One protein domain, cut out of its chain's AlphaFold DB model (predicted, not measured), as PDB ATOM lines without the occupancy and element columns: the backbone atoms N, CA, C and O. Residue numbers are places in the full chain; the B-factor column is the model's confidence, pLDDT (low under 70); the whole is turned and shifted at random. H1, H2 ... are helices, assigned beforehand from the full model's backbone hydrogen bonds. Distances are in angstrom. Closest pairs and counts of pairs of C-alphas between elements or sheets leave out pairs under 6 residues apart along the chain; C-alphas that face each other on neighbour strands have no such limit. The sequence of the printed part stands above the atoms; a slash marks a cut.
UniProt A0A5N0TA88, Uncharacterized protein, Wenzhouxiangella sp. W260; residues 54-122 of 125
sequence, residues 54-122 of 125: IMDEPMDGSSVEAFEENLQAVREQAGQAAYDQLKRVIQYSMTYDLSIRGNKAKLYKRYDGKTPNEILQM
ATOM      1  N   ILE A  54     -42.894  23.536 -23.734       95.75
ATOM      2  CA  ILE A  54     -43.082  22.221 -24.372       95.75
ATOM      3  C   ILE A  54     -43.959  22.311 -25.635       95.75
ATOM      4  O   ILE A  54     -43.868  21.468 -26.519       95.75
ATOM      5  N   MET A  55     -44.805  23.345 -25.750       97.19
ATOM      6  CA  MET A  55     -45.652  23.566 -26.926       97.19
ATOM      7  C   MET A  55     -44.879  24.083 -28.146       97.19
ATOM      8  O   MET A  55     -45.411  24.049 -29.260       97.19
ATOM      9  N   ASP A  56     -43.642  24.534 -27.936       98.00
ATOM     10  CA  ASP A  56     -42.720  25.022 -28.960       98.00
ATOM     11  C   ASP A  56     -41.572  24.031 -29.235       98.00
ATOM     12  O   ASP A  56     -40.733  24.281 -30.101       98.00
ATOM     13  N   GLU A  57     -41.537  22.892 -28.539       97.44
ATOM     14  CA  GLU A  57     -40.583  21.812 -28.796       97.44
ATOM     15  C   GLU A  57     -41.079  20.916 -29.949       97.44
ATOM     16  O   GLU A  57     -42.278  20.632 -30.034       97.44
ATOM     17  N   PRO A  58     -40.206  20.475 -30.875       98.25
ATOM     18  CA  PRO A  58     -40.613  19.575 -31.948       98.25
ATOM     19  C   PRO A  58     -41.059  18.210 -31.407       98.25
ATOM     20  O   PRO A  58     -40.390  17.596 -30.582       98.25
ATOM     21  N   MET A  59     -42.169  17.705 -31.943       97.88
ATOM     22  CA  MET A  59     -42.643  16.344 -31.710       97.88
ATOM     23  C   MET A  59     -41.781  15.331 -32.476       97.88
ATOM     24  O   MET A  59     -41.521  15.517 -33.672       97.88
ATOM     25  N   ASP A  60     -41.422  14.220 -31.835       98.19
ATOM     26  CA  ASP A  60     -40.771  13.088 -32.492       98.19
ATOM     27  C   ASP A  60     -41.817  12.191 -33.169       98.19
ATOM     28  O   ASP A  60     -42.539  11.427 -32.531       98.19
ATOM     29  N   GLY A  61     -41.910  12.282 -34.496       97.25
ATOM     30  CA  GLY A  61     -42.795  11.458 -35.318       97.25
ATOM     31  C   GLY A  61     -42.090  10.272 -35.972       97.25
ATOM     32  O   GLY A  61     -42.642   9.668 -36.898       97.25
ATOM     33  N   SER A  62     -40.863   9.944 -35.553       97.19
ATOM     34  CA  SER A  62     -40.076   8.840 -36.110       97.19
ATOM     35  C   SER A  62     -40.698   7.472 -35.826       97.19
ATOM     36  O   SER A  62     -40.571   6.554 -36.642       97.19
ATOM     37  N   SER A  63     -41.426   7.350 -34.713       98.06
ATOM     38  CA  SER A  63     -42.164   6.156 -34.317       98.06
ATOM     39  C   SER A  63     -43.479   6.521 -33.628       98.06
ATOM     40  O   SER A  63     -43.717   7.667 -33.253       98.06
ATOM     41  N   VAL A  64     -44.366   5.533 -33.471       97.94
ATOM     42  CA  VAL A  64     -45.618   5.750 -32.731       97.94
ATOM     43  C   VAL A  64     -45.358   5.980 -31.247       97.94
ATOM     44  O   VAL A  64     -46.050   6.782 -30.635       97.94
ATOM     45  N   GLU A  65     -44.380   5.275 -30.691       98.31
ATOM     46  CA  GLU A  65     -44.042   5.319 -29.271       98.31
ATOM     47  C   GLU A  65     -43.442   6.674 -28.889       98.31
ATOM     48  O   GLU A  65     -43.994   7.342 -28.020       98.31
ATOM     49  N   ALA A  66     -42.435   7.146 -29.630       98.25
ATOM     50  CA  ALA A  66     -41.802   8.444 -29.381       98.25
ATOM     51  C   ALA A  66     -42.808   9.609 -29.437       98.25
ATOM     52  O   ALA A  66     -42.822  10.486 -28.573       98.25
ATOM     53  N   PHE A  67     -43.734   9.575 -30.399       98.44
ATOM     54  CA  PHE A  67     -44.749  10.619 -30.514       98.44
ATOM     55  C   PHE A  67     -45.718  10.623 -29.323       98.44
ATOM     56  O   PHE A  67     -46.130  11.683 -28.853       98.44
ATOM     57  N   GLU A  68     -46.112   9.445 -28.829       98.12
ATOM     58  CA  GLU A  68     -46.986   9.323 -27.656       98.12
ATOM     59  C   GLU A  68     -46.272   9.731 -26.363       98.12
ATOM     60  O   GLU A  68     -46.895  10.349 -25.501       98.12
ATOM     61  N   GLU A  69     -44.969   9.467 -26.246       98.12
ATOM     62  CA  GLU A  69     -44.141   9.988 -25.155       98.12
ATOM     63  C   GLU A  69     -44.114  11.521 -25.164       98.12
ATOM     64  O   GLU A  69     -44.373  12.142 -24.132       98.12
ATOM     65  N   ASN A  70     -43.920  12.157 -26.328       97.50
ATOM     66  CA  ASN A  70     -44.034  13.613 -26.430       97.50
ATOM     67  C   ASN A  70     -45.445  14.114 -26.077       97.50
ATOM     68  O   ASN A  70     -45.577  15.120 -25.382       97.50
ATOM     69  N   LEU A  71     -46.514  13.429 -26.503       97.62
ATOM     70  CA  LEU A  71     -47.884  13.803 -26.118       97.62
ATOM     71  C   LEU A  71     -48.093  13.727 -24.604       97.62
ATOM     72  O   LEU A  71     -48.765  14.584 -24.025       97.62
ATOM     73  N   GLN A  72     -47.532  12.707 -23.962       97.56
ATOM     74  CA  GLN A  72     -47.584  12.562 -22.517       97.56
ATOM     75  C   GLN A  72     -46.777  13.672 -21.828       97.56
ATOM     76  O   GLN A  72     -47.284  14.283 -20.889       97.56
ATOM     77  N   ALA A  73     -45.602  14.030 -22.352       96.62
ATOM     78  CA  ALA A  73     -44.828  15.169 -21.866       96.62
ATOM     79  C   ALA A  73     -45.612  16.488 -21.985       96.62
ATOM     80  O   ALA A  73     -45.642  17.268 -21.037       96.62
ATOM     81  N   VAL A  74     -46.331  16.717 -23.090       96.75
ATOM     82  CA  VAL A  74     -47.231  17.878 -23.237       96.75
ATOM     83  C   VAL A  74     -48.310  17.875 -22.152       96.75
ATOM     84  O   VAL A  74     -48.595  18.919 -21.568       96.75
ATOM     85  N   ARG A  75     -48.899  16.718 -21.833       96.19
ATOM     86  CA  ARG A  75     -49.903  16.606 -20.765       96.19
ATOM     87  C   ARG A  75     -49.341  16.953 -19.392       96.19
ATOM     88  O   ARG A  75     -50.006  17.648 -18.628       96.19
ATOM     89  N   GLU A  76     -48.153  16.451 -19.083       95.00
ATOM     90  CA  GLU A  76     -47.491  16.650 -17.793       95.00
ATOM     91  C   GLU A  76     -46.968  18.077 -17.631       95.00
ATOM     92  O   GLU A  76     -47.070  18.652 -16.552       95.00
ATOM     93  N   GLN A  77     -46.446  18.660 -18.712       95.19
ATOM     94  CA  GLN A  77     -45.768  19.947 -18.680       95.19
ATOM     95  C   GLN A  77     -46.681  21.111 -19.065       95.19
ATOM     96  O   GLN A  77     -46.753  22.068 -18.316       95.19
ATOM     97  N   ALA A  78     -47.420  21.064 -20.175       94.69
ATOM     98  CA  ALA A  78     -48.351  22.141 -20.554       94.69
ATOM     99  C   ALA A  78     -49.743  21.985 -19.920       94.69
ATOM    100  O   ALA A  78     -50.568  22.901 -19.975       94.69
ATOM    101  N   GLY A  79     -50.011  20.833 -19.307       94.56
ATOM    102  CA  GLY A  79     -51.258  20.534 -18.622       94.56
ATOM    103  C   GLY A  79     -52.326  19.901 -19.515       94.56
ATOM    104  O   GLY A  79     -52.227  19.805 -20.742       94.56
ATOM    105  N   GLN A  80     -53.410  19.476 -18.862       94.25
ATOM    106  CA  GLN A  80     -54.493  18.710 -19.483       94.25
ATOM    107  C   GLN A  80     -55.164  19.444 -20.656       94.25
ATOM    108  O   GLN A  80     -55.473  18.826 -21.670       94.25
ATOM    109  N   ALA A  81     -55.362  20.762 -20.547       94.81
ATOM    110  CA  ALA A  81     -56.047  21.543 -21.576       94.81
ATOM    111  C   ALA A  81     -55.288  21.559 -22.916       94.81
ATOM    112  O   ALA A  81     -55.903  21.389 -23.971       94.81
ATOM    113  N   ALA A  82     -53.962  21.724 -22.868       95.62
ATOM    114  CA  ALA A  82     -53.103  21.711 -24.050       95.62
ATOM    115  C   ALA A  82     -53.077  20.319 -24.699       95.62
ATOM    116  O   ALA A  82     -53.283  20.181 -25.907       95.62
ATOM    117  N   TYR A  83     -52.941  19.273 -23.878       97.00
ATOM    118  CA  TYR A  83     -53.039  17.888 -24.334       97.00
ATOM    119  C   TYR A  83     -54.377  17.599 -25.030       97.00
ATOM    120  O   TYR A  83     -54.397  17.040 -26.126       97.00
ATOM    121  N   ASP A  84     -55.501  18.015 -24.442       97.50
ATOM    122  CA  ASP A  84     -56.824  17.761 -25.015       97.50
ATOM    123  C   ASP A  84     -57.035  18.507 -26.339       97.50
ATOM    124  O   ASP A  84     -57.669  17.970 -27.251       97.50
ATOM    125  N   GLN A  85     -56.505  19.727 -26.476       96.81
ATOM    126  CA  GLN A  85     -56.503  20.452 -27.751       96.81
ATOM    127  C   GLN A  85     -55.744  19.675 -28.828       96.81
ATOM    128  O   GLN A  85     -56.298  19.403 -29.896       96.81
ATOM    129  N   LEU A  86     -54.515  19.260 -28.524       97.06
ATOM    130  CA  LEU A  86     -53.661  18.543 -29.467       97.06
ATOM    131  C   LEU A  86     -54.272  17.191 -29.857       97.06
ATOM    132  O   LEU A  86     -54.369  16.846 -31.039       97.06
ATOM    133  N   LYS A  87     -54.794  16.458 -28.870       97.25
ATOM    134  CA  LYS A  87     -55.450  15.166 -29.071       97.25
ATOM    135  C   LYS A  87     -56.676  15.273 -29.976       97.25
ATOM    136  O   LYS A  87     -56.894  14.376 -30.791       97.25
ATOM    137  N   ARG A  88     -57.467  16.350 -29.881       96.62
ATOM    138  CA  ARG A  88     -58.616  16.576 -30.780       96.62
ATOM    139  C   ARG A  88     -58.181  16.728 -32.233       96.62
ATOM    140  O   ARG A  88     -58.773  16.086 -33.096       96.62
ATOM    141  N   VAL A  89     -57.139  17.513 -32.505       96.81
ATOM    142  CA  VAL A  89     -56.615  17.703 -33.872       96.81
ATOM    143  C   VAL A  89     -56.081  16.390 -34.445       96.81
ATOM    144  O   VAL A  89     -56.377  16.034 -35.589       96.81
ATOM    145  N   ILE A  90     -55.358  15.615 -33.633       96.44
ATOM    146  CA  ILE A  90     -54.853  14.293 -34.022       96.44
ATOM    147  C   ILE A  90     -56.004  13.335 -34.338       96.44
ATOM    148  O   ILE A  90     -55.997  12.700 -35.390       96.44
ATOM    149  N   GLN A  91     -57.011  13.240 -33.464       96.31
ATOM    150  CA  GLN A  91     -58.169  12.366 -33.683       96.31
ATOM    151  C   GLN A  91     -58.982  12.776 -34.910       96.31
ATOM    152  O   GLN A  91     -59.411  11.911 -35.677       96.31
ATOM    153  N   TYR A  92     -59.161  14.080 -35.126       95.56
ATOM    154  CA  TYR A  92     -59.804  14.582 -36.331       95.56
ATOM    155  C   TYR A  92     -59.031  14.131 -37.572       95.56
ATOM    156  O   TYR A  92     -59.605  13.515 -38.462       95.56
ATOM    157  N   SER A  93     -57.714  14.344 -37.591       95.25
ATOM    158  CA  SER A  93     -56.853  13.956 -38.717       95.25
ATOM    159  C   SER A  93     -56.865  12.443 -38.958       95.25
ATOM    160  O   SER A  93     -56.893  11.992 -40.095       95.25
ATOM    161  N   MET A  94     -56.902  11.636 -37.896       95.06
ATOM    162  CA  MET A  94     -57.046  10.180 -38.007       95.06
ATOM    163  C   MET A  94     -58.357   9.758 -38.673       95.06
ATOM    164  O   MET A  94     -58.382   8.754 -39.385       95.06
ATOM    165  N   THR A  95     -59.435  10.497 -38.414       95.06
ATOM    166  CA  THR A  95     -60.794  10.132 -38.831       95.06
ATOM    167  C   THR A  95     -61.134  10.676 -40.214       95.06
ATOM    168  O   THR A  95     -61.722   9.962 -41.023       95.06
ATOM    169  N   TYR A  96     -60.764  11.927 -40.488       94.75
ATOM    170  CA  TYR A  96     -61.249  12.677 -41.645       94.75
ATOM    171  C   TYR A  96     -60.194  12.887 -42.732       94.75
ATOM    172  O   TYR A  96     -60.574  13.006 -43.896       94.75
ATOM    173  N   ASP A  97     -58.895  12.829 -42.412       94.00
ATOM    174  CA  ASP A  97     -57.869  12.974 -43.445       94.00
ATOM    175  C   ASP A  97     -57.760  11.700 -44.286       94.00
ATOM    176  O   ASP A  97     -57.148  10.684 -43.920       94.00
ATOM    177  N   LEU A  98     -58.336  11.780 -45.484       93.50
ATOM    178  CA  LEU A  98     -58.375  10.687 -46.451       93.50
ATOM    179  C   LEU A  98     -56.979  10.256 -46.917       93.50
ATOM    180  O   LEU A  98     -56.799   9.119 -47.354       93.50
ATOM    181  N   SER A  99     -55.972  11.122 -46.808       92.94
ATOM    182  CA  SER A  99     -54.585  10.771 -47.122       92.94
ATOM    183  C   SER A  99     -53.971   9.892 -46.036       92.94
ATOM    184  O   SER A  99     -53.066   9.102 -46.328       92.94
ATOM    185  N   ILE A 100     -54.435  10.014 -44.793       95.06
ATOM    186  CA  ILE A 100     -53.965   9.238 -43.641       95.06
ATOM    187  C   ILE A 100     -54.630   7.866 -43.593       95.06
ATOM    188  O   ILE A 100     -53.955   6.884 -43.283       95.06
ATOM    189  N   ARG A 101     -55.916   7.772 -43.964       93.44
ATOM    190  CA  ARG A 101     -56.691   6.512 -43.989       93.44
ATOM    191  C   ARG A 101     -56.672   5.781 -42.639       93.44
ATOM    192  O   ARG A 101     -56.509   4.563 -42.600       93.44
ATOM    193  N   GLY A 102     -56.749   6.526 -41.535       94.38
ATOM    194  CA  GLY A 102     -56.672   5.967 -40.182       94.38
ATOM    195  C   GLY A 102     -55.326   5.324 -39.825       94.38
ATOM    196  O   GLY A 102     -55.244   4.586 -38.846       94.38
ATOM    197  N   ASN A 103     -54.257   5.564 -40.594       97.25
ATOM    198  CA  ASN A 103     -52.933   5.041 -40.280       97.25
ATOM    199  C   ASN A 103     -52.183   5.984 -39.327       97.25
ATOM    200  O   ASN A 103     -51.650   7.016 -39.735       97.25
ATOM    201  N   LYS A 104     -52.098   5.572 -38.061       96.56
ATOM    202  CA  LYS A 104     -51.462   6.330 -36.975       96.56
ATOM    203  C   LYS A 104     -49.988   6.644 -37.240       96.56
ATOM    204  O   LYS A 104     -49.585   7.795 -37.134       96.56
ATOM    205  N   ALA A 105     -49.207   5.649 -37.661       97.75
ATOM    206  CA  ALA A 105     -47.790   5.839 -37.970       97.75
ATOM    207  C   ALA A 105     -47.593   6.845 -39.116       97.75
ATOM    208  O   ALA A 105     -46.714   7.699 -39.056       97.75
ATOM    209  N   LYS A 106     -48.455   6.796 -40.139       97.62
ATOM    210  CA  LYS A 106     -48.425   7.753 -41.251       97.62
ATOM    211  C   LYS A 106     -48.761   9.176 -40.803       97.62
ATOM    212  O   LYS A 106     -48.146  10.121 -41.294       97.62
ATOM    213  N   LEU A 107     -49.732   9.331 -39.901       97.25
ATOM    214  CA  LEU A 107     -50.080  10.632 -39.337       97.25
ATOM    215  C   LEU A 107     -48.920  11.208 -38.529       97.25
ATOM    216  O   LEU A 107     -48.518  12.340 -38.768       97.25
ATOM    217  N   TYR A 108     -48.355  10.423 -37.616       97.69
ATOM    218  CA  TYR A 108     -47.277  10.898 -36.750       97.69
ATOM    219  C   TYR A 108     -46.022  11.216 -37.546       97.69
ATOM    220  O   TYR A 108     -45.427  12.264 -37.333       97.69
ATOM    221  N   LYS A 109     -45.721  10.434 -38.588       97.69
ATOM    222  CA  LYS A 109     -44.618  10.758 -39.494       97.69
ATOM    223  C   LYS A 109     -44.798  12.086 -40.235       97.69
ATOM    224  O   LYS A 109     -43.815  12.724 -40.589       97.69
ATOM    225  N   ARG A 110     -46.036  12.528 -40.486       95.81
ATOM    226  CA  ARG A 110     -46.306  13.858 -41.061       95.81
ATOM    227  C   ARG A 110     -46.051  14.984 -40.053       95.81
ATOM    228  O   ARG A 110     -45.732  16.100 -40.459       95.81
ATOM    229  N   TYR A 111     -46.257  14.704 -38.772       97.19
ATOM    230  CA  TYR A 111     -46.060  15.648 -37.673       97.19
ATOM    231  C   TYR A 111     -44.636  15.642 -37.117       97.19
ATOM    232  O   TYR A 111     -44.316  16.483 -36.288       97.19
ATOM    233  N   ASP A 112     -43.786  14.751 -37.619       98.25
ATOM    234  CA  ASP A 112     -42.368  14.665 -37.289       98.25
ATOM    235  C   ASP A 112     -41.658  16.014 -37.474       98.25
ATOM    236  O   ASP A 112     -41.708  16.617 -38.554       98.25
ATOM    237  N   GLY A 113     -41.031  16.499 -36.401       97.94
ATOM    238  CA  GLY A 113     -40.325  17.777 -36.363       97.94
ATOM    239  C   GLY A 113     -41.218  19.016 -36.245       97.94
ATOM    240  O   GLY A 113     -40.689  20.124 -36.255       97.94
ATOM    241  N   LYS A 114     -42.545  18.861 -36.140       98.25
ATOM    242  CA  LYS A 114     -43.474  19.976 -35.908       98.25
ATOM    243  C   LYS A 114     -43.728  20.179 -34.430       98.25
ATOM    244  O   LYS A 114     -43.836  19.207 -33.687       98.25
ATOM    245  N   THR A 115     -43.904  21.423 -34.014       98.38
ATOM    246  CA  THR A 115     -44.274  21.722 -32.628       98.38
ATOM    247  C   THR A 115     -45.765  21.460 -32.383       98.38
ATOM    248  O   THR A 115     -46.573  21.526 -33.322       98.38
ATOM    249  N   PRO A 116     -46.191  21.199 -31.134       98.06
ATOM    250  CA  PRO A 116     -47.605  21.183 -30.768       98.06
ATOM    251  C   PRO A 116     -48.378  22.405 -31.276       98.06
ATOM    252  O   PRO A 116     -49.466  22.252 -31.835       98.06
ATOM    253  N   ASN A 117     -47.807  23.607 -31.153       98.00
ATOM    254  CA  ASN A 117     -48.423  24.842 -31.636       98.00
ATOM    255  C   ASN A 117     -48.621  24.851 -33.159       98.00
ATOM    256  O   ASN A 117     -49.678  25.269 -33.636       98.00
ATOM    257  N   GLU A 118     -47.655  24.353 -33.931       98.12
ATOM    258  CA  GLU A 118     -47.803  24.206 -35.382       98.12
ATOM    259  C   GLU A 118     -48.876  23.174 -35.743       98.12
ATOM    260  O   GLU A 118     -49.643  23.381 -36.685       98.12
ATOM    261  N   ILE A 119     -48.965  22.073 -34.989       97.19
ATOM    262  CA  ILE A 119     -49.978  21.037 -35.213       97.19
ATOM    263  C   ILE A 119     -51.383  21.579 -34.995       97.19
ATOM    264  O   ILE A 119     -52.262  21.335 -35.821       97.19
ATOM    265  N   LEU A 120     -51.589  22.365 -33.941       96.81
ATOM    266  CA  LEU A 120     -52.878  22.992 -33.654       96.81
ATOM    267  C   LEU A 120     -53.343  23.963 -34.747       96.81
ATOM    268  O   LEU A 120     -54.545  24.166 -34.912       96.81
ATOM    269  N   GLN A 121     -52.409  24.551 -35.490       95.94
ATOM    270  CA  GLN A 121     -52.693  25.525 -36.545       95.94
ATOM    271  C   GLN A 121     -52.803  24.891 -37.936       95.94
ATOM    272  O   GLN A 121     -53.145  25.580 -38.901       95.94
ATOM    273  N   MET A 122     -52.510  23.594 -38.075       91.56
ATOM    274  CA  MET A 122     -52.564  22.951 -39.379       91.56
ATOM    275  C   MET A 122     -54.001  22.890 -39.912       91.56
ATOM    276  O   MET A 122     -54.933  22.544 -39.181       91.56
TER     277      MET A 122
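AT A GLANCE: This is residues 54 to 122 of the 125 residues of an uncharacterized protein of Wenzhouxiangella sp. W260 (UniProt A0A5N0TA88). Two long helices, H1 and H2, form a splayed helical hairpin, a narrow V that is joined at its tip by residues 78 and 79; the short helix H3 stands at the open end of the V. The short helix H4 packs across H2 over one face of the V, and residues 54 to 63, with no named helix, run over the same face on the side of H1. The printed part has 69 residues with four named helices, in the order H1, H2, H3, H4, and no named strand; the class is all helix. It is compact, with a radius of gyration of the C-alphas of 10.9 A, and spans 31 by 21 by 17 A.

HOW THE PARTS SIT: H1, residues 64 to 77, touches H2, residues 80 to 96, at a shallow tilt of 31 degrees, opposite ways, and the two form a hairpin. H1 touches H2 with residues 71 to 75 alone, and H2 touches H1 with residues 81 to 83 alone; the closest C-alphas, those of Arg 75 and Tyr 83, are 4.9 A apart. H2 is the hub, touching three helices. H3, residues 104 to 111, touches residues 64 to 67 of H1 at a steep tilt of 63 degrees; the closest C-alphas, those of Val 64 and Ala 105, are 5.7 A apart. H3 and H2 only just touch, with 3 pairs of C-alphas within 8 A; the closest, those of Met 94 and Lys 104, are 6.9 A apart. H4, residues 116 to 121, touches residues 85 to 89 of H2 at a steep tilt of 54 degrees; the closest C-alphas, those of Leu 86 and Leu 120, are 6.2 A apart. H3 and H4 are close but not clearly touching, about perpendicular at 87 degrees. H1 and H4 are only just apart, at 8.2 A. The packing of the helices is mostly crossed. In H1, H2, H3 and H4 every O i to N i+4 pair is within hydrogen-bond range.

IN THESE COORDINATES: H1 begins at C-alpha 64 at (-45.618, 5.750, -32.731) and is 20.0 A long from first to last C-alpha. H2, the longest helix with 17 residues, begins at C-alpha 80 at (-54.493, 18.710, -19.483) and is 23.9 A long. H3 has 8 residues and H4 has 6; H4 ends at C-alpha 121 at (-52.693, 25.525, -36.545).

THE WHOLE: The outline is rounded, but only just. The two C-alphas farthest apart, those of Gln 77 and Leu 98, are 31.9 A from each other. The printed part has no cut. The links from H1 to H2 and from H3 to H4 are tight, the link from H2 to H3 is short, and no link is long. The mean pLDDT of the printed part is 96.6, and no printed residue is under 70.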